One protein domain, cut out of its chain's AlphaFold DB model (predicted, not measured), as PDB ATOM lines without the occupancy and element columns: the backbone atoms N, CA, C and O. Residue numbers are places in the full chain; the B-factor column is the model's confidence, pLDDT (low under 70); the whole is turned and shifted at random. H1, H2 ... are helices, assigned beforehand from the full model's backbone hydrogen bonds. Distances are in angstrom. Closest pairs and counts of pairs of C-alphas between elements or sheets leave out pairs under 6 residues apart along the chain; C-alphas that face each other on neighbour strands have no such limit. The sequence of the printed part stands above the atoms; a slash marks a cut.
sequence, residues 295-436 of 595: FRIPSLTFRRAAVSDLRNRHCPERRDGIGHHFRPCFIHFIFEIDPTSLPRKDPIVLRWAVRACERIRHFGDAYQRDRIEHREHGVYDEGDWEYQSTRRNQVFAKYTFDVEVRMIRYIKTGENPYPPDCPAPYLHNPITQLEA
ATOM      1  N   PHE A 295     166.387 276.931 221.096       58.38
ATOM      2  CA  PHE A 295     167.475 275.975 221.346       58.38
ATOM      3  C   PHE A 295     168.118 275.992 222.740       58.38
ATOM      4  O   PHE A 295     169.154 275.354 222.913       58.38
ATOM      5  N   ARG A 296     167.503 276.656 223.725       71.81
ATOM      6  CA  ARG A 296     167.865 276.504 225.140       71.81
ATOM      7  C   ARG A 296     166.943 275.514 225.838       71.81
ATOM      8  O   ARG A 296     165.724 275.642 225.726       71.81
ATOM      9  N   ILE A 297     167.511 274.552 226.565       77.75
ATOM     10  CA  ILE A 297     166.716 273.742 227.495       77.75
ATOM     11  C   ILE A 297     166.113 274.678 228.552       77.75
ATOM     12  O   ILE A 297     166.861 275.442 229.157       77.75
ATOM     13  N   PRO A 298     164.795 274.636 228.814       80.44
ATOM     14  CA  PRO A 298     164.188 275.541 229.776       80.44
ATOM     15  C   PRO A 298     164.810 275.412 231.165       80.44
ATOM     16  O   PRO A 298     165.055 274.313 231.672       80.44
ATOM     17  N   SER A 299     164.975 276.548 231.836       85.56
ATOM     18  CA  SER A 299     165.452 276.624 233.217       85.56
ATOM     19  C   SER A 299     164.579 275.775 234.149       85.56
ATOM     20  O   SER A 299     165.074 275.168 235.098       85.56
ATOM     21  N   LEU A 300     163.276 275.687 233.855       81.62
ATOM     22  CA  LEU A 300     162.324 274.841 234.578       81.62
ATOM     23  C   LEU A 300     162.695 273.352 234.520       81.62
ATOM     24  O   LEU A 300     162.571 272.661 235.530       81.62
ATOM     25  N   THR A 301     163.187 272.862 233.384       83.50
ATOM     26  CA  THR A 301     163.600 271.462 233.222       83.50
ATOM     27  C   THR A 301     164.816 271.161 234.091       83.50
ATOM     28  O   THR A 301     164.837 270.151 234.795       83.50
ATOM     29  N   PHE A 302     165.786 272.082 234.146       89.06
ATOM     30  CA  PHE A 302     166.912 271.985 235.077       89.06
ATOM     31  C   PHE A 302     166.468 272.005 236.543       89.06
ATOM     32  O   PHE A 302     166.971 271.212 237.336       89.06
ATOM     33  N   ARG A 303     165.500 272.857 236.914       88.25
ATOM     34  CA  ARG A 303     164.929 272.866 238.273       88.25
ATOM     35  C   ARG A 303     164.280 271.536 238.619       88.25
ATOM     36  O   ARG A 303     164.559 270.992 239.679       88.25
ATOM     37  N   ARG A 304     163.427 271.002 237.740       84.12
ATOM     38  CA  ARG A 304     162.735 269.720 237.951       84.12
ATOM     39  C   ARG A 304     163.729 268.572 238.096       84.12
ATOM     40  O   ARG A 304     163.593 267.773 239.018       84.12
ATOM     41  N   ALA A 305     164.766 268.543 237.258       87.00
ATOM     42  CA  ALA A 305     165.849 267.574 237.377       87.00
ATOM     43  C   ALA A 305     166.598 267.715 238.710       87.00
ATOM     44  O   ALA A 305     166.764 266.724 239.414       87.00
ATOM     45  N   ALA A 306     166.948 268.943 239.111       90.81
ATOM     46  CA  ALA A 306     167.584 269.213 240.398       90.81
ATOM     47  C   ALA A 306     166.708 268.779 241.587       90.81
ATOM     48  O   ALA A 306     167.224 268.186 242.528       90.81
ATOM     49  N   VAL A 307     165.390 269.033 241.552       88.00
ATOM     50  CA  VAL A 307     164.445 268.558 242.581       88.00
ATOM     51  C   VAL A 307     164.412 267.037 242.621       88.00
ATOM     52  O   VAL A 307     164.489 266.476 243.708       88.00
ATOM     53  N   SER A 308     164.310 266.373 241.468       83.38
ATOM     54  CA  SER A 308     164.291 264.909 241.398       83.38
ATOM     55  C   SER A 308     165.579 264.317 241.977       83.38
ATOM     56  O   SER A 308     165.528 263.463 242.860       83.38
ATOM     57  N   ASP A 309     166.739 264.849 241.593       86.38
ATOM     58  CA  ASP A 309     168.039 264.428 242.126       86.38
ATOM     59  C   ASP A 309     168.158 264.695 243.636       86.38
ATOM     60  O   ASP A 309     168.651 263.852 244.382       86.38
ATOM     61  N   LEU A 310     167.647 265.836 244.115       87.38
ATOM     62  CA  LEU A 310     167.608 266.186 245.538       87.38
ATOM     63  C   LEU A 310     166.583 265.390 246.352       87.38
ATOM     64  O   LEU A 310     166.711 265.379 247.576       87.38
ATOM     65  N   ARG A 311     165.551 264.815 245.720       83.62
ATOM     66  CA  ARG A 311     164.525 263.964 246.348       83.62
ATOM     67  C   ARG A 311     164.944 262.507 246.393       83.62
ATOM     68  O   ARG A 311     164.606 261.833 247.354       83.62
ATOM     69  N   ASN A 312     165.749 262.053 245.433       75.75
ATOM     70  CA  ASN A 312     166.348 260.716 245.408       75.75
ATOM     71  C   ASN A 312     167.425 260.524 246.508       75.75
ATOM     72  O   ASN A 312     168.423 259.841 246.294       75.75
ATOM     73  N   ARG A 313     167.212 261.090 247.708       59.53
ATOM     74  CA  ARG A 313     168.086 261.063 248.896       59.53
ATOM     75  C   ARG A 313     168.315 259.657 249.457       59.53
ATOM     76  O   ARG A 313     168.983 259.528 250.477       59.53
ATOM     77  N   HIS A 314     167.712 258.630 248.866       51.66
ATOM     78  CA  HIS A 314     167.541 257.309 249.468       51.66
ATOM     79  C   HIS A 314     168.236 256.170 248.717       51.66
ATOM     80  O   HIS A 314     167.833 255.018 248.818       51.66
ATOM     81  N   CYS A 315     169.396 256.432 248.124       47.12
ATOM     82  CA  CYS A 315     170.472 255.475 248.364       47.12
ATOM     83  C   CYS A 315     171.352 256.079 249.452       47.12
ATOM     84  O   CYS A 315     172.376 256.679 249.116       47.12
ATOM     85  N   PRO A 316     170.979 255.959 250.747       42.66
ATOM     86  CA  PRO A 316     172.015 255.997 251.752       42.66
ATOM     87  C   PRO A 316     173.014 254.926 251.333       42.66
ATOM     88  O   PRO A 316     172.657 253.901 250.739       42.66
ATOM     89  N   GLU A 317     174.262 255.169 251.657       45.16
ATOM     90  CA  GLU A 317     175.201 254.113 251.960       45.16
ATOM     91  C   GLU A 317     174.483 253.114 252.892       45.16
ATOM     92  O   GLU A 317     174.507 253.258 254.112       45.16
ATOM     93  N   ARG A 318     173.734 252.133 252.360       42.59
ATOM     94  CA  ARG A 318     173.377 250.969 253.159       42.59
ATOM     95  C   ARG A 318     174.734 250.435 253.577       42.59
ATOM     96  O   ARG A 318     175.553 250.107 252.719       42.59
ATOM     97  N   ARG A 319     174.972 250.438 254.890       47.09
ATOM     98  CA  ARG A 319     176.207 249.984 255.547       47.09
ATOM     99  C   ARG A 319     176.629 248.575 255.124       47.09
ATOM    100  O   ARG A 319     177.741 248.164 255.424       47.09
ATOM    101  N   ASP A 320     175.760 247.871 254.416       45.09
ATOM    102  CA  ASP A 320     175.880 246.472 254.050       45.09
ATOM    103  C   ASP A 320     176.841 246.225 252.874       45.09
ATOM    104  O   ASP A 320     176.955 245.092 252.426       45.09
ATOM    105  N   GLY A 321     177.540 247.251 252.364       48.50
ATOM    106  CA  GLY A 321     178.740 247.106 251.520       48.50
ATOM    107  C   GLY A 321     178.543 246.489 250.128       48.50
ATOM    108  O   GLY A 321     179.470 246.491 249.324       48.50
ATOM    109  N   ILE A 322     177.351 245.990 249.800       44.47
ATOM    110  CA  ILE A 322     177.129 245.193 248.595       44.47
ATOM    111  C   ILE A 322     176.154 245.932 247.674       44.47
ATOM    112  O   ILE A 322     174.938 245.904 247.848       44.47
ATOM    113  N   GLY A 323     176.716 246.596 246.660       48.16
ATOM    114  CA  GLY A 323     175.978 247.015 245.468       48.16
ATOM    115  C   GLY A 323     175.352 248.408 245.522       48.16
ATOM    116  O   GLY A 323     174.142 248.561 245.358       48.16
ATOM    117  N   HIS A 324     176.165 249.459 245.644       51.31
ATOM    118  CA  HIS A 324     175.711 250.805 245.293       51.31
ATOM    119  C   HIS A 324     175.507 250.895 243.778       51.31
ATOM    120  O   HIS A 324     176.434 251.160 243.015       51.31
ATOM    121  N   HIS A 325     174.277 250.683 243.318       53.00
ATOM    122  CA  HIS A 325     173.908 251.060 241.962       53.00
ATOM    123  C   HIS A 325     173.951 252.585 241.861       53.00
ATOM    124  O   HIS A 325     172.992 253.268 242.220       53.00
ATOM    125  N   PHE A 326     175.080 253.115 241.382       59.31
ATOM    126  CA  PHE A 326     175.226 254.525 241.040       59.31
ATOM    127  C   PHE A 326     174.090 254.926 240.102       59.31
ATOM    128  O   PHE A 326     174.026 254.511 238.939       59.31
ATOM    129  N   ARG A 327     173.154 255.714 240.628       65.31
ATOM    130  CA  ARG A 327     172.033 256.222 239.849       65.31
ATOM    131  C   ARG A 327     172.497 257.507 239.164       65.31
ATOM    132  O   ARG A 327     172.885 258.445 239.857       65.31
ATOM    133  N   PRO A 328     172.487 257.574 237.823       66.31
ATOM    134  CA  PRO A 328     172.856 258.801 237.134       66.31
ATOM    135  C   PRO A 328     171.887 259.917 237.536       66.31
ATOM    136  O   PRO A 328     170.673 259.738 237.436       66.31
ATOM    137  N   CYS A 329     172.427 261.052 237.983       82.00
ATOM    138  CA  CYS A 329     171.630 262.245 238.258       82.00
ATOM    139  C   CYS A 329     171.045 262.774 236.944       82.00
ATOM    140  O   CYS A 329     171.744 262.869 235.927       82.00
ATOM    141  N   PHE A 330     169.766 263.127 236.949       82.62
ATOM    142  CA  PHE A 330     169.069 263.619 235.764       82.62
ATOM    143  C   PHE A 330     169.682 264.919 235.260       82.62
ATOM    144  O   PHE A 330     169.853 265.109 234.053       82.62
ATOM    145  N   ILE A 331     170.076 265.796 236.180       89.69
ATOM    146  CA  ILE A 331     170.659 267.086 235.832       89.69
ATOM    147  C   ILE A 331     171.996 266.938 235.091       89.69
ATOM    148  O   ILE A 331     172.289 267.764 234.228       89.69
ATOM    149  N   HIS A 332     172.758 265.857 235.334       89.50
ATOM    150  CA  HIS A 332     174.005 265.566 234.610       89.50
ATOM    151  C   HIS A 332     173.738 265.418 233.120       89.50
ATOM    152  O   HIS A 332     174.434 265.996 232.292       89.50
ATOM    153  N   PHE A 333     172.703 264.654 232.767       82.19
ATOM    154  CA  PHE A 333     172.380 264.398 231.372       82.19
ATOM    155  C   PHE A 333     171.952 265.671 230.643       82.19
ATOM    156  O   PHE A 333     172.413 265.935 229.534       82.19
ATOM    157  N   ILE A 334     171.086 266.466 231.271       85.38
ATOM    158  CA  ILE A 334     170.588 267.717 230.693       85.38
ATOM    159  C   ILE A 334     171.746 268.703 230.508       85.38
ATOM    160  O   ILE A 334     171.881 269.310 229.445       85.38
ATOM    161  N   PHE A 335     172.626 268.802 231.507       89.25
ATOM    162  CA  PHE A 335     173.809 269.650 231.446       89.25
ATOM    163  C   PHE A 335     174.764 269.258 230.319       89.25
ATOM    164  O   PHE A 335     175.313 270.121 229.648       89.25
ATOM    165  N   GLU A 336     174.961 267.970 230.061       85.31
ATOM    166  CA  GLU A 336     175.812 267.543 228.951       85.31
ATOM    167  C   GLU A 336     175.242 267.839 227.561       85.31
ATOM    168  O   GLU A 336     175.996 267.881 226.581       85.31
ATOM    169  N   ILE A 337     173.920 267.956 227.450       79.19
ATOM    170  CA  ILE A 337     173.275 268.338 226.195       79.19
ATOM    171  C   ILE A 337     173.459 269.832 225.971       79.19
ATOM    172  O   ILE A 337     173.941 270.234 224.913       79.19
ATOM    173  N   ASP A 338     173.062 270.631 226.960       82.19
ATOM    174  CA  ASP A 338     173.050 272.085 226.882       82.19
ATOM    175  C   ASP A 338     173.507 272.701 228.212       82.19
ATOM    176  O   ASP A 338     172.690 273.123 229.037       82.19
ATOM    177  N   PRO A 339     174.827 272.786 228.428       88.06
ATOM    178  CA  PRO A 339     175.368 273.356 229.655       88.06
ATOM    179  C   PRO A 339     175.045 274.848 229.759       88.06
ATOM    180  O   PRO A 339     174.925 275.385 230.860       88.06
ATOM    181  N   THR A 340     174.853 275.522 228.617       86.38
ATOM    182  CA  THR A 340     174.650 276.972 228.569       86.38
ATOM    183  C   THR A 340     173.331 277.414 229.193       86.38
ATOM    184  O   THR A 340     173.231 278.540 229.687       86.38
ATOM    185  N   SER A 341     172.353 276.510 229.239       87.31
ATOM    186  CA  SER A 341     171.022 276.774 229.781       87.31
ATOM    187  C   SER A 341     170.854 276.424 231.257       87.31
ATOM    188  O   SER A 341     169.784 276.659 231.815       87.31
ATOM    189  N   LEU A 342     171.895 275.919 231.929       92.00
ATOM    190  CA  LEU A 342     171.836 275.677 233.371       92.00
ATOM    191  C   LEU A 342     171.602 277.010 234.118       92.00
ATOM    192  O   LEU A 342     172.444 277.916 234.032       92.00
ATOM    193  N   PRO A 343     170.510 277.160 234.896       93.38
ATOM    194  CA  PRO A 343     170.195 278.416 235.565       93.38
ATOM    195  C   PRO A 343     171.060 278.577 236.825       93.38
ATOM    196  O   PRO A 343     170.672 278.236 237.937       93.38
ATOM    197  N   ARG A 344     172.263 279.132 236.642       94.50
ATOM    198  CA  ARG A 344     173.338 279.209 237.656       94.50
ATOM    199  C   ARG A 344     172.959 279.883 238.977       94.50
ATOM    200  O   ARG A 344     173.593 279.632 239.992       94.50
ATOM    201  N   LYS A 345     171.966 280.776 238.957       94.31
ATOM    202  CA  LYS A 345     171.497 281.524 240.137       94.31
ATOM    203  C   LYS A 345     170.238 280.926 240.761       94.31
ATOM    204  O   LYS A 345     169.691 281.506 241.694       94.31
ATOM    205  N   ASP A 346     169.744 279.817 240.224       95.38
ATOM    206  CA  ASP A 346     168.523 279.211 240.718       95.38
ATOM    207  C   ASP A 346     168.739 278.564 242.095       95.38
ATOM    208  O   ASP A 346     169.646 277.738 242.232       95.38
ATOM    209  N   PRO A 347     167.916 278.877 243.114       95.75
ATOM    210  CA  PRO A 347     168.103 278.341 244.460       95.75
ATOM    211  C   PRO A 347     168.086 276.811 244.523       95.75
ATOM    212  O   PRO A 347     168.814 276.223 245.323       95.75
ATOM    213  N   ILE A 348     167.279 276.149 243.689       93.44
ATOM    214  CA  ILE A 348     167.180 274.685 243.681       93.44
ATOM    215  C   ILE A 348     168.449 274.084 243.076       93.44
ATOM    216  O   ILE A 348     169.013 273.144 243.636       93.44
ATOM    217  N   VAL A 349     168.939 274.654 241.971       95.12
ATOM    218  CA  VAL A 349     170.195 274.216 241.341       95.12
ATOM    219  C   VAL A 349     171.387 274.459 242.265       95.12
ATOM    220  O   VAL A 349     172.254 273.599 242.373       95.12
ATOM    221  N   LEU A 350     171.413 275.578 242.992       96.19
ATOM    222  CA  LEU A 350     172.451 275.851 243.988       96.19
ATOM    223  C   LEU A 350     172.405 274.856 245.156       96.19
ATOM    224  O   LEU A 350     173.449 274.353 245.562       96.19
ATOM    225  N   ARG A 351     171.213 274.500 245.659       95.06
ATOM    226  CA  ARG A 351     171.061 273.436 246.673       95.06
ATOM    227  C   ARG A 351     171.571 272.091 246.162       95.06
ATOM    228  O   ARG A 351     172.251 271.377 246.896       95.06
ATOM    229  N   TRP A 352     171.270 271.752 244.909       95.19
ATOM    230  CA  TRP A 352     171.816 270.561 244.266       95.19
ATOM    231  C   TRP A 352     173.348 270.621 244.164       95.19
ATOM    232  O   TRP A 352     174.018 269.647 244.501       95.19
ATOM    233  N   ALA A 353     173.911 271.774 243.792       95.62
ATOM    234  CA  ALA A 353     175.353 271.960 243.653       95.62
ATOM    235  C   ALA A 353     176.102 271.804 244.985       95.62
ATOM    236  O   ALA A 353     177.177 271.215 245.008       95.62
ATOM    237  N   VAL A 354     175.524 272.258 246.104       94.50
ATOM    238  CA  VAL A 354     176.086 272.012 247.446       94.50
ATOM    239  C   VAL A 354     176.199 270.510 247.722       94.50
ATOM    240  O   VAL A 354     177.250 270.046 248.157       94.50
ATOM    241  N   ARG A 355     175.165 269.729 247.387       91.25
ATOM    242  CA  ARG A 355     175.199 268.262 247.522       91.25
ATOM    243  C   ARG A 355     176.205 267.601 246.581       91.25
ATOM    244  O   ARG A 355     176.853 266.637 246.972       91.25
ATOM    245  N   ALA A 356     176.354 268.107 245.361       91.88
ATOM    246  CA  ALA A 356     177.387 267.638 244.439       91.88
ATOM    247  C   ALA A 356     178.801 267.909 244.990       91.88
ATOM    248  O   ALA A 356     179.654 267.032 244.958       91.88
ATOM    249  N   CYS A 357     179.040 269.075 245.605       91.88
ATOM    250  CA  CYS A 357     180.311 269.367 246.277       91.88
ATOM    251  C   CYS A 357     180.627 268.372 247.408       91.88
ATOM    252  O   CYS A 357     181.785 267.997 247.574       91.88
ATOM    253  N   GLU A 358     179.624 267.952 248.189       88.06
ATOM    254  CA  GLU A 358     179.788 266.908 249.214       88.06
ATOM    255  C   GLU A 358     180.190 265.570 248.574       88.06
ATOM    256  O   GLU A 358     181.182 264.969 248.986       88.06
ATOM    257  N   ARG A 359     179.494 265.140 247.513       87.25
ATOM    258  CA  ARG A 359     179.810 263.893 246.794       87.25
ATOM    259  C   ARG A 359     181.205 263.893 246.179       87.25
ATOM    260  O   ARG A 359     181.912 262.901 246.311       87.25
ATOM    261  N   ILE A 360     181.625 264.997 245.566       87.94
ATOM    262  CA  ILE A 360     182.980 265.158 245.016       87.94
ATOM    263  C   ILE A 360     184.042 264.959 246.101       87.94
ATOM    264  O   ILE A 360     185.036 264.279 245.855       87.94
ATOM    265  N   ARG A 361     183.833 265.521 247.300       84.00
ATOM    266  CA  ARG A 361     184.760 265.340 248.431       84.00
ATOM    267  C   ARG A 361     184.840 263.870 248.838       84.00
ATOM    268  O   ARG A 361     185.933 263.321 248.901       84.00
ATOM    269  N   HIS A 362     183.690 263.223 249.021       84.19
ATOM    270  CA  HIS A 362     183.637 261.807 249.386       84.19
ATOM    271  C   HIS A 362     184.216 260.883 248.308       84.19
ATOM    272  O   HIS A 362     184.818 259.866 248.643       84.19
ATOM    273  N   PHE A 363     184.075 261.231 247.024       83.31
ATOM    274  CA  PHE A 363     184.647 260.457 245.926       83.31
ATOM    275  C   PHE A 363     186.176 260.426 245.990       83.31
ATOM    276  O   PHE A 363     186.752 259.357 245.822       83.31
ATOM    277  N   GLY A 364     186.830 261.556 246.285       77.50
ATOM    278  CA  GLY A 364     188.285 261.598 246.461       77.50
ATOM    279  C   GLY A 364     188.763 260.637 247.555       77.50
ATOM    280  O   GLY A 364     189.675 259.843 247.326       77.50
ATOM    281  N   ASP A 365     188.087 260.643 248.705       79.06
ATOM    282  CA  ASP A 365     188.419 259.778 249.844       79.06
ATOM    283  C   ASP A 365     188.113 258.295 249.573       79.06
ATOM    284  O   ASP A 365     188.836 257.404 250.023       79.06
ATOM    285  N   ALA A 366     187.022 258.003 248.858       78.38
ATOM    286  CA  ALA A 366     186.635 256.642 248.494       78.38
ATOM    287  C   ALA A 366     187.561 256.053 247.423       78.38
ATOM    288  O   ALA A 366     188.027 254.930 247.576       78.38
ATOM    289  N   TYR A 367     187.883 256.822 246.382       78.06
ATOM    290  CA  TYR A 367     188.753 256.386 245.290       78.06
ATOM    291  C   TYR A 367     190.168 256.049 245.777       78.06
ATOM    292  O   TYR A 367     190.758 255.063 245.342       78.06
ATOM    293  N   GLN A 368     190.705 256.832 246.721       75.25
ATOM    294  CA  GLN A 368     192.003 256.540 247.335       75.25
ATOM    295  C   GLN A 368     191.983 255.242 248.149       75.25
ATOM    296  O   GLN A 368     192.909 254.443 248.030       75.25
ATOM    297  N   ARG A 369     190.926 255.008 248.939       78.19
ATOM    298  CA  ARG A 369     190.772 253.765 249.712       78.19
ATOM    299  C   ARG A 369     190.656 252.545 248.807       78.19
ATOM    300  O   ARG A 369     191.436 251.614 248.963       78.19
ATOM    301  N   ASP A 370     189.782 252.609 247.809       74.69
ATOM    302  CA  ASP A 370     189.548 251.526 246.848       74.69
ATOM    303  C   ASP A 370     190.837 251.168 246.081       74.69
ATOM    304  O   ASP A 370     191.184 250.002 245.905       74.69
ATOM    305  N   ARG A 371     191.639 252.174 245.703       73.38
ATOM    306  CA  ARG A 371     192.950 251.972 245.060       73.38
ATOM    307  C   ARG A 371     193.972 251.289 245.978       73.38
ATOM    308  O   ARG A 371     194.781 250.501 245.484       73.38
ATOM    309  N   ILE A 372     193.986 251.605 247.274       79.06
ATOM    310  CA  ILE A 372     194.873 250.961 248.258       79.06
ATOM    311  C   ILE A 372     194.427 249.513 248.482       79.06
ATOM    312  O   ILE A 372     195.241 248.602 248.349       79.06
ATOM    313  N   GLU A 373     193.134 249.294 248.709       78.88
ATOM    314  CA  GLU A 373     192.556 247.966 248.930       78.88
ATOM    315  C   GLU A 373     192.787 247.045 247.722       78.88
ATOM    316  O   GLU A 373     193.237 245.911 247.896       78.88
ATOM    317  N   HIS A 374     192.607 247.541 246.494       72.75
ATOM    318  CA  HIS A 374     192.906 246.785 245.274       72.75
ATOM    319  C   HIS A 374     194.395 246.450 245.098       72.75
ATOM    320  O   HIS A 374     194.720 245.412 244.521       72.75
ATOM    321  N   ARG A 375     195.316 247.297 245.580       76.69
ATOM    322  CA  ARG A 375     196.756 246.977 245.574       76.69
ATOM    323  C   ARG A 375     197.102 245.887 246.586       76.69
ATOM    324  O   ARG A 375     198.019 245.111 246.334       76.69
ATOM    325  N   GLU A 376     196.389 245.834 247.707       80.38
ATOM    326  CA  GLU A 376     196.657 244.905 248.809       80.38
ATOM    327  C   GLU A 376     196.020 243.520 248.609       80.38
ATOM    328  O   GLU A 376     196.634 242.517 248.970       80.38
ATOM    329  N   HIS A 377     194.837 243.432 247.988       72.75
ATOM    330  CA  HIS A 377     194.074 242.176 247.867       72.75
ATOM    331  C   HIS A 377     194.425 241.314 246.639       72.75
ATOM    332  O   HIS A 377     193.872 240.230 246.461       72.75
ATOM    333  N   GLY A 378     195.402 241.735 245.830       68.38
ATOM    334  CA  GLY A 378     195.850 240.987 244.655       68.38
ATOM    335  C   GLY A 378     194.901 241.090 243.456       68.38
ATOM    336  O   GLY A 378     193.820 241.671 243.520       68.38
ATOM    337  N   VAL A 379     195.357 240.566 242.317       71.19
ATOM    338  CA  VAL A 379     194.643 240.627 241.033       71.19
ATOM    339  C   VAL A 379     193.364 239.795 241.136       71.19
ATOM    340  O   VAL A 379     193.428 238.566 241.109       71.19
ATOM    341  N   TYR A 380     192.212 240.457 241.268       70.50
ATOM    342  CA  TYR A 380     190.910 239.824 241.055       70.50
ATOM    343  C   TYR A 380     190.901 239.154 239.679       70.50
ATOM    344  O   TYR A 380     191.409 239.722 238.708       70.50
ATOM    345  N   ASP A 381     190.322 237.959 239.587       75.19
ATOM    346  CA  ASP A 381     190.086 237.329 238.292       75.19
ATOM    347  C   ASP A 381     189.144 238.233 237.477       75.19
ATOM    348  O   ASP A 381     188.054 238.584 237.932       75.19
ATOM    349  N   GLU A 382     189.559 238.638 236.274       70.50
ATOM    350  CA  GLU A 382     188.772 239.517 235.397       70.50
ATOM    351  C   GLU A 382     187.412 238.897 235.009       70.50
ATOM    352  O   GLU A 382     186.488 239.606 234.584       70.50
ATOM    353  N   GLY A 383     187.280 237.574 235.159       74.25
ATOM    354  CA  GLY A 383     186.031 236.839 234.983       74.25
ATOM    355  C   GLY A 383     185.030 236.979 236.135       74.25
ATOM    356  O   GLY A 383     183.870 236.608 235.953       74.25
ATOM    357  N   ASP A 384     185.436 237.511 237.292       81.81
ATOM    358  CA  ASP A 384     184.568 237.624 238.461       81.81
ATOM    359  C   ASP A 384     183.510 238.723 238.273       81.81
ATOM    360  O   ASP A 384     183.785 239.856 237.854       81.81
ATOM    361  N   TRP A 385     182.263 238.388 238.598       77.44
ATOM    362  CA  TRP A 385     181.147 239.325 238.548       77.44
ATOM    363  C   TRP A 385     181.370 240.494 239.518       77.44
ATOM    364  O   TRP A 385     180.954 241.613 239.208       77.44
ATOM    365  N   GLU A 386     182.056 240.259 240.645       77.69
ATOM    366  CA  GLU A 386     182.417 241.301 241.610       77.69
ATOM    367  C   GLU A 386     183.362 242.313 240.972       77.69
ATOM    368  O   GLU A 386     183.076 243.510 240.979       77.69
ATOM    369  N   TYR A 387     184.418 241.841 240.303       79.88
ATOM    370  CA  TYR A 387     185.359 242.703 239.592       79.88
ATOM    371  C   TYR A 387     184.665 243.536 238.507       79.88
ATOM    372  O   TYR A 387     184.844 244.754 238.432       79.88
ATOM    373  N   GLN A 388     183.818 242.912 237.682       77.38
ATOM    374  CA  GLN A 388     183.084 243.626 236.632       77.38
ATOM    375  C   GLN A 388     182.086 244.644 237.199       77.38
ATOM    376  O   GLN A 388     181.912 245.725 236.626       77.38
ATOM    377  N   SER A 389     181.435 244.318 238.318       75.06
ATOM    378  CA  SER A 389     180.529 245.218 239.034       75.06
ATOM    379  C   SER A 389     181.287 246.415 239.615       75.06
ATOM    380  O   SER A 389     180.912 247.562 239.355       75.06
ATOM    381  N   THR A 390     182.404 246.171 240.301       77.56
ATOM    382  CA  THR A 390     183.279 247.202 240.874       77.56
ATOM    383  C   THR A 390     183.840 248.112 239.790       77.56
ATOM    384  O   THR A 390     183.667 249.328 239.863       77.56
ATOM    385  N   ARG A 391     184.384 247.550 238.704       79.75
ATOM    386  CA  ARG A 391     184.879 248.328 237.559       79.75
ATOM    387  C   ARG A 391     183.777 249.183 236.933       79.75
ATOM    388  O   ARG A 391     184.002 250.349 236.607       79.75
ATOM    389  N   ARG A 392     182.567 248.638 236.769       76.75
ATOM    390  CA  ARG A 392     181.414 249.402 236.267       76.75
ATOM    391  C   ARG A 392     181.081 250.564 237.205       76.75
ATOM    392  O   ARG A 392     180.884 251.680 236.725       76.75
ATOM    393  N   ASN A 393     181.054 250.325 238.514       76.62
ATOM    394  CA  ASN A 393     180.787 251.355 239.515       76.62
ATOM    395  C   ASN A 393     181.871 252.438 239.517       76.62
ATOM    396  O   ASN A 393     181.524 253.614 239.512       76.62
ATOM    397  N   GLN A 394     183.150 252.073 239.411       80.75
ATOM    398  CA  GLN A 394     184.264 253.019 239.284       80.75
ATOM    399  C   GLN A 394     184.120 253.908 238.042       80.75
ATOM    400  O   GLN A 394     184.255 255.127 238.138       80.75
ATOM    401  N   VAL A 395     183.778 253.331 236.882       80.75
ATOM    402  CA  VAL A 395     183.540 254.102 235.646       80.75
ATOM    403  C   VAL A 395     182.375 255.083 235.821       80.75
ATOM    404  O   VAL A 395     182.481 256.242 235.421       80.75
ATOM    405  N   PHE A 396     181.268 254.656 236.438       79.50
ATOM    406  CA  PHE A 396     180.125 255.536 236.703       79.50
ATOM    407  C   PHE A 396     180.424 256.622 237.737       79.50
ATOM    408  O   PHE A 396     179.955 257.756 237.588       79.50
ATOM    409  N   ALA A 397     181.189 256.289 238.769       81.94
ATOM    410  CA  ALA A 397     181.579 257.214 239.816       81.94
ATOM    411  C   ALA A 397     182.535 258.281 239.263       81.94
ATOM    412  O   ALA A 397     182.274 259.468 239.448       81.94
ATOM    413  N   LYS A 398     183.530 257.879 238.456       85.50
ATOM    414  CA  LYS A 398     184.403 258.802 237.710       85.50
ATOM    415  C   LYS A 398     183.596 259.712 236.782       85.50
ATOM    416  O   LYS A 398     183.715 260.926 236.856       85.50
ATOM    417  N   TYR A 399     182.690 259.144 235.983       86.38
ATOM    418  CA  TYR A 399     181.803 259.931 235.122       86.38
ATOM    419  C   TYR A 399     180.988 260.976 235.906       86.38
ATOM    420  O   TYR A 399     180.853 262.123 235.477       86.38
ATOM    421  N   THR A 400     180.422 260.575 237.045       86.12
ATOM    422  CA  THR A 400     179.622 261.453 237.907       86.12
ATOM    423  C   THR A 400     180.476 262.589 238.449       86.12
ATOM    424  O   THR A 400     180.104 263.750 238.292       86.12
ATOM    425  N   PHE A 401     181.642 262.259 239.001       89.81
ATOM    426  CA  PHE A 401     182.621 263.224 239.480       89.81
ATOM    427  C   PHE A 401     182.993 264.242 238.389       89.81
ATOM    428  O   PHE A 401     182.852 265.446 238.600       89.81
ATOM    429  N   ASP A 402     183.355 263.774 237.191       89.50
ATOM    430  CA  ASP A 402     183.765 264.635 236.077       89.50
ATOM    431  C   ASP A 402     182.643 265.592 235.642       89.50
ATOM    432  O   ASP A 402     182.874 266.768 235.339       89.50
ATOM    433  N   VAL A 403     181.394 265.118 235.585       90.06
ATOM    434  CA  VAL A 403     180.250 265.976 235.245       90.06
ATOM    435  C   VAL A 403     179.976 266.990 236.352       90.06
ATOM    436  O   VAL A 403     179.794 268.169 236.047       90.06
ATOM    437  N   GLU A 404     179.976 266.576 237.617       93.31
ATOM    438  CA  GLU A 404     179.700 267.462 238.749       93.31
ATOM    439  C   GLU A 404     180.756 268.562 238.882       93.31
ATOM    440  O   GLU A 404     180.396 269.732 239.037       93.31
ATOM    441  N   VAL A 405     182.042 268.233 238.726       92.56
ATOM    442  CA  VAL A 405     183.135 269.219 238.720       92.56
ATOM    443  C   VAL A 405     182.915 270.254 237.616       92.56
ATOM    444  O   VAL A 405     183.010 271.461 237.865       92.56
ATOM    445  N   ARG A 406     182.558 269.812 236.403       92.75
ATOM    446  CA  ARG A 406     182.252 270.719 235.283       92.75
ATOM    447  C   ARG A 406     181.036 271.592 235.564       92.75
ATOM    448  O   ARG A 406     181.081 272.791 235.294       92.75
ATOM    449  N   MET A 407     179.974 271.021 236.125       94.50
ATOM    450  CA  MET A 407     178.763 271.752 236.492       94.50
ATOM    451  C   MET A 407     179.039 272.807 237.556       94.50
ATOM    452  O   MET A 407     178.637 273.953 237.390       94.50
ATOM    453  N   ILE A 408     179.757 272.457 238.622       95.25
ATOM    454  CA  ILE A 408     180.109 273.386 239.701       95.25
ATOM    455  C   ILE A 408     181.011 274.499 239.177       95.25
ATOM    456  O   ILE A 408     180.765 275.670 239.476       95.25
ATOM    457  N   ARG A 409     182.008 274.164 238.344       93.62
ATOM    458  CA  ARG A 409     182.834 275.166 237.661       93.62
ATOM    459  C   ARG A 409     181.953 276.105 236.839       93.62
ATOM    460  O   ARG A 409     182.033 277.311 237.043       93.62
ATOM    461  N   TYR A 410     181.055 275.573 236.010       93.88
ATOM    462  CA  TYR A 410     180.143 276.381 235.199       93.88
ATOM    463  C   TYR A 410     179.201 277.252 236.047       93.88
ATOM    464  O   TYR A 410     178.999 278.423 235.734       93.88
ATOM    465  N   ILE A 411     178.652 276.735 237.150       95.12
ATOM    466  CA  ILE A 411     177.829 277.512 238.088       95.12
ATOM    467  C   ILE A 411     178.633 278.691 238.648       95.12
ATOM    468  O   ILE A 411     178.134 279.819 238.656       95.12
ATOM    469  N   LYS A 412     179.882 278.446 239.061       93.69
ATOM    470  CA  LYS A 412     180.753 279.442 239.694       93.69
ATOM    471  C   LYS A 412     181.269 280.494 238.712       93.69
ATOM    472  O   LYS A 412     181.157 281.686 238.986       93.69
ATOM    473  N   THR A 413     181.837 280.071 237.586       93.56
ATOM    474  CA  THR A 413     182.545 280.962 236.652       93.56
ATOM    475  C   THR A 413     181.665 281.401 235.485       93.56
ATOM    476  O   THR A 413     181.842 282.486 234.944       93.56
ATOM    477  N   GLY A 414     180.667 280.596 235.107       90.44
ATOM    478  CA  GLY A 414     179.934 280.754 233.846       90.44
ATOM    479  C   GLY A 414     180.711 280.288 232.620       90.44
ATOM    480  O   GLY A 414     180.182 280.348 231.514       90.44
ATOM    481  N   GLU A 415     181.944 279.820 232.803       87.12
ATOM    482  CA  GLU A 415     182.774 279.293 231.732       87.12
ATOM    483  C   GLU A 415     182.519 277.799 231.615       87.12
ATOM    484  O   GLU A 415     182.656 277.042 232.580       87.12
ATOM    485  N   ASN A 416     182.116 277.370 230.425       77.75
ATOM    486  CA  ASN A 416     182.041 275.956 230.122       77.75
ATOM    487  C   ASN A 416     183.446 275.495 229.696       77.75
ATOM    488  O   ASN A 416     183.914 275.952 228.652       77.75
ATOM    489  N   PRO A 417     184.123 274.624 230.469       63.03
ATOM    490  CA  PRO A 417     185.496 274.207 230.172       63.03
ATOM    491  C   PRO A 417     185.625 273.451 228.845       63.03
ATOM    492  O   PRO A 417     186.713 273.386 228.289       63.03
ATOM    493  N   TYR A 418     184.517 272.917 228.326       65.00
ATOM    494  CA  TYR A 418     184.437 272.354 226.986       65.00
ATOM    495  C   TYR A 418     183.451 273.213 226.201       65.00
ATOM    496  O   TYR A 418     182.245 272.973 226.333       65.00
ATOM    497  N   PRO A 419     183.890 274.235 225.435       57.31
ATOM    498  CA  PRO A 419     182.982 274.885 224.497       57.31
ATOM    499  C   PRO A 419     182.298 273.762 223.711       57.31
ATOM    500  O   PRO A 419     182.997 272.836 223.301       57.31
ATOM    501  N   PRO A 420     180.953 273.747 223.615       55.25
ATOM    502  CA  PRO A 420     180.261 272.648 222.956       55.25
ATOM    503  C   PRO A 420     180.933 272.433 221.606       55.25
ATOM    504  O   PRO A 420     181.025 273.406 220.854       55.25
ATOM    505  N   ASP A 421     181.452 271.222 221.351       48.66
ATOM    506  CA  ASP A 421     182.060 270.865 220.064       48.66
ATOM    507  C   ASP A 421     181.118 271.390 218.986       48.66
ATOM    508  O   ASP A 421     179.984 270.920 218.944       48.66
ATOM    509  N   CYS A 422     181.544 272.448 218.281       40.03
ATOM    510  CA  CYS A 422     180.776 273.344 217.410       40.03
ATOM    511  C   CYS A 422     179.233 273.270 217.520       40.03
ATOM    512  O   CYS A 422     178.652 272.242 217.165       40.03
ATOM    513  N   PRO A 423     178.508 274.363 217.857       44.62
ATOM    514  CA  PRO A 423     177.052 274.357 217.716       44.62
ATOM    515  C   PRO A 423     176.698 273.868 216.308       44.62
ATOM    516  O   PRO A 423     177.231 274.389 215.326       44.62
ATOM    517  N   ALA A 424     175.857 272.831 216.220       40.94
ATOM    518  CA  ALA A 424     175.503 272.260 214.931       40.94
ATOM    519  C   ALA A 424     174.994 273.393 214.019       40.94
ATOM    520  O   ALA A 424     174.273 274.285 214.489       40.94
ATOM    521  N   PRO A 425     175.409 273.407 212.745       36.62
ATOM    522  CA  PRO A 425     175.123 274.495 211.819       36.62
ATOM    523  C   PRO A 425     173.624 274.801 211.778       36.62
ATOM    524  O   PRO A 425     172.773 273.913 211.827       36.62
ATOM    525  N   TYR A 426     173.300 276.089 211.696       39.91
ATOM    526  CA  TYR A 426     171.930 276.593 211.644       39.91
ATOM    527  C   TYR A 426     171.259 276.118 210.336       39.91
ATOM    528  O   TYR A 426     171.430 276.728 209.287       39.91
ATOM    529  N   LEU A 427     170.471 275.038 210.375       40.00
ATOM    530  CA  LEU A 427     169.846 274.463 209.168       40.00
ATOM    531  C   LEU A 427     168.683 275.294 208.590       40.00
ATOM    532  O   LEU A 427     168.159 274.961 207.531       40.00
ATOM    533  N   HIS A 428     168.273 276.390 209.240       38.38
ATOM    534  CA  HIS A 428     167.051 277.105 208.856       38.38
ATOM    535  C   HIS A 428     167.182 278.088 207.676       38.38
ATOM    536  O   HIS A 428     166.167 278.661 207.285       38.38
ATOM    537  N   ASN A 429     168.373 278.282 207.086       42.44
ATOM    538  CA  ASN A 429     168.518 278.946 205.776       42.44
ATOM    539  C   ASN A 429     169.943 278.771 205.184       42.44
ATOM    540  O   ASN A 429     170.818 279.601 205.432       42.44
ATOM    541  N   PRO A 430     170.225 277.696 204.422       39.16
ATOM    542  CA  PRO A 430     171.592 277.368 204.002       39.16
ATOM    543  C   PRO A 430     172.130 278.227 202.845       39.16
ATOM    544  O   PRO A 430     173.344 278.364 202.713       39.16
ATOM    545  N   ILE A 431     171.263 278.832 202.023       35.66
ATOM    546  CA  ILE A 431     171.693 279.531 200.795       35.66
ATOM    547  C   ILE A 431     172.506 280.791 201.127       35.66
ATOM    548  O   ILE A 431     173.583 280.991 200.579       35.66
ATOM    549  N   THR A 432     172.070 281.589 202.103       39.84
ATOM    550  CA  THR A 432     172.775 282.822 202.493       39.84
ATOM    551  C   THR A 432     174.034 282.578 203.329       39.84
ATOM    552  O   THR A 432     174.921 283.428 203.344       39.84
ATOM    553  N   GLN A 433     174.157 281.433 204.010       39.62
ATOM    554  CA  GLN A 433     175.350 281.111 204.807       39.62
ATOM    555  C   GLN A 433     176.486 280.519 203.959       39.62
ATOM    556  O   GLN A 433     177.645 280.873 204.180       39.62
ATOM    557  N   LEU A 434     176.168 279.690 202.957       36.28
ATOM    558  CA  LEU A 434     177.152 279.131 202.017       36.28
ATOM    559  C   LEU A 434     177.801 280.212 201.141       36.28
ATOM    560  O   LEU A 434     178.994 280.129 200.857       36.28
ATOM    561  N   GLU A 435     177.053 281.254 200.773       40.28
ATOM    562  CA  GLU A 435     177.593 282.401 200.029       40.28
ATOM    563  C   GLU A 435     178.515 283.283 200.890       40.28
ATOM    564  O   GLU A 435     179.461 283.871 200.370       40.28
ATOM    565  N   ALA A 436     178.306 283.331 202.212       42.44
ATOM    566  CA  ALA A 436     179.101 284.148 203.132       42.44
ATOM    567  C   ALA A 436     180.422 283.490 203.583       42.44
ATOM    568  O   ALA A 436     181.337 284.190 204.012       42.44
TER     569      ALA A 436
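Overview. This is residues 295 to 436 of the 595 residues of an uncharacterized protein of Exophiala aquamarina CBS 119918 (UniProt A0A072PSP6). Two long helices, H3 and H4, make a helical hairpin that crosses at an angle and spreads apart toward its link, and a shorter helical hairpin, H1 and H2, packs on it away from that link, H1 on H3 and H2 on H4. From the end of H4 a long tail, residues 414 to 429, leads away to the small helix H5, which touches no helix and lies farthest out. The printed part has 142 residues with five named helices, in order H1, H2, H3, H4, H5, and no named strand; the class is all helix. The whole is loose, with a radius of gyration of the C-alphas of 19.3 A, and elongated, spanning 64 by 36 by 23 A.

Arrangement. H3, residues 347 to 376, is the longest helix, and it forms a helical hairpin with H4, residues 385 to 413. They touch, with residues 353 to 363 of H3 and residues 397 to 408 of H4 alone, at a steep tilt of 39 degrees, opposite ways; their closest C-alphas, those of Ile 360 and Phe 401, are 5.9 A apart. With residues 348 to 352 alone, H3 touches H1, residues 299 to 311, at a steep tilt of 51 degrees, the same way; the closest C-alphas, of Ala 306 and Val 349, are 5.7 A apart. H2, residues 330 to 337, forms a helical hairpin with H1: they touch at 36 degrees, only just a steep tilt, opposite ways, the closest C-alphas being those of Ala 305 and Ile 331 at 5.1 A. H2 also touches H4, at residues 400 to 407 of H4 alone, with a tilt of 68 degrees, steep but only just short of about perpendicular, the same way; the closest C-alphas, of His 332 and Val 403, are 6.3 A apart. H1 and H4 are apart, and so are H2 and H3. H5, residues 430 to 436, is apart from H1, H2, H3 and H4. In H1, H2, H3 and H4 every O i to N i+4 pair is within hydrogen-bond range; in H5 2 of 3 are.

Along the chain. H3 runs 44.2 A from C-alpha 347 at (168.103, 278.341, 244.460) to C-alpha 376 at (196.657, 244.905, 248.809). H4 measures 41.7 A, H1 18.3 A, H2 11.5 A and H5 10.2 A from first to last C-alpha. H5 ends at C-alpha 436, (179.101, 284.148, 203.132).

Size, cuts and confidence. The C-alphas of Asp 320 and Glu 435, the two farthest apart, are 64.9 A apart. The printed part has no cut. The links H1 to H2 and H4 to H5 are long. Residues 371 to 378 and 426 to 432 stand free. The mean pLDDT of the printed part is 75.0; 38 residues are under 70: 295, 313 to 328, 378 and 417 to 436.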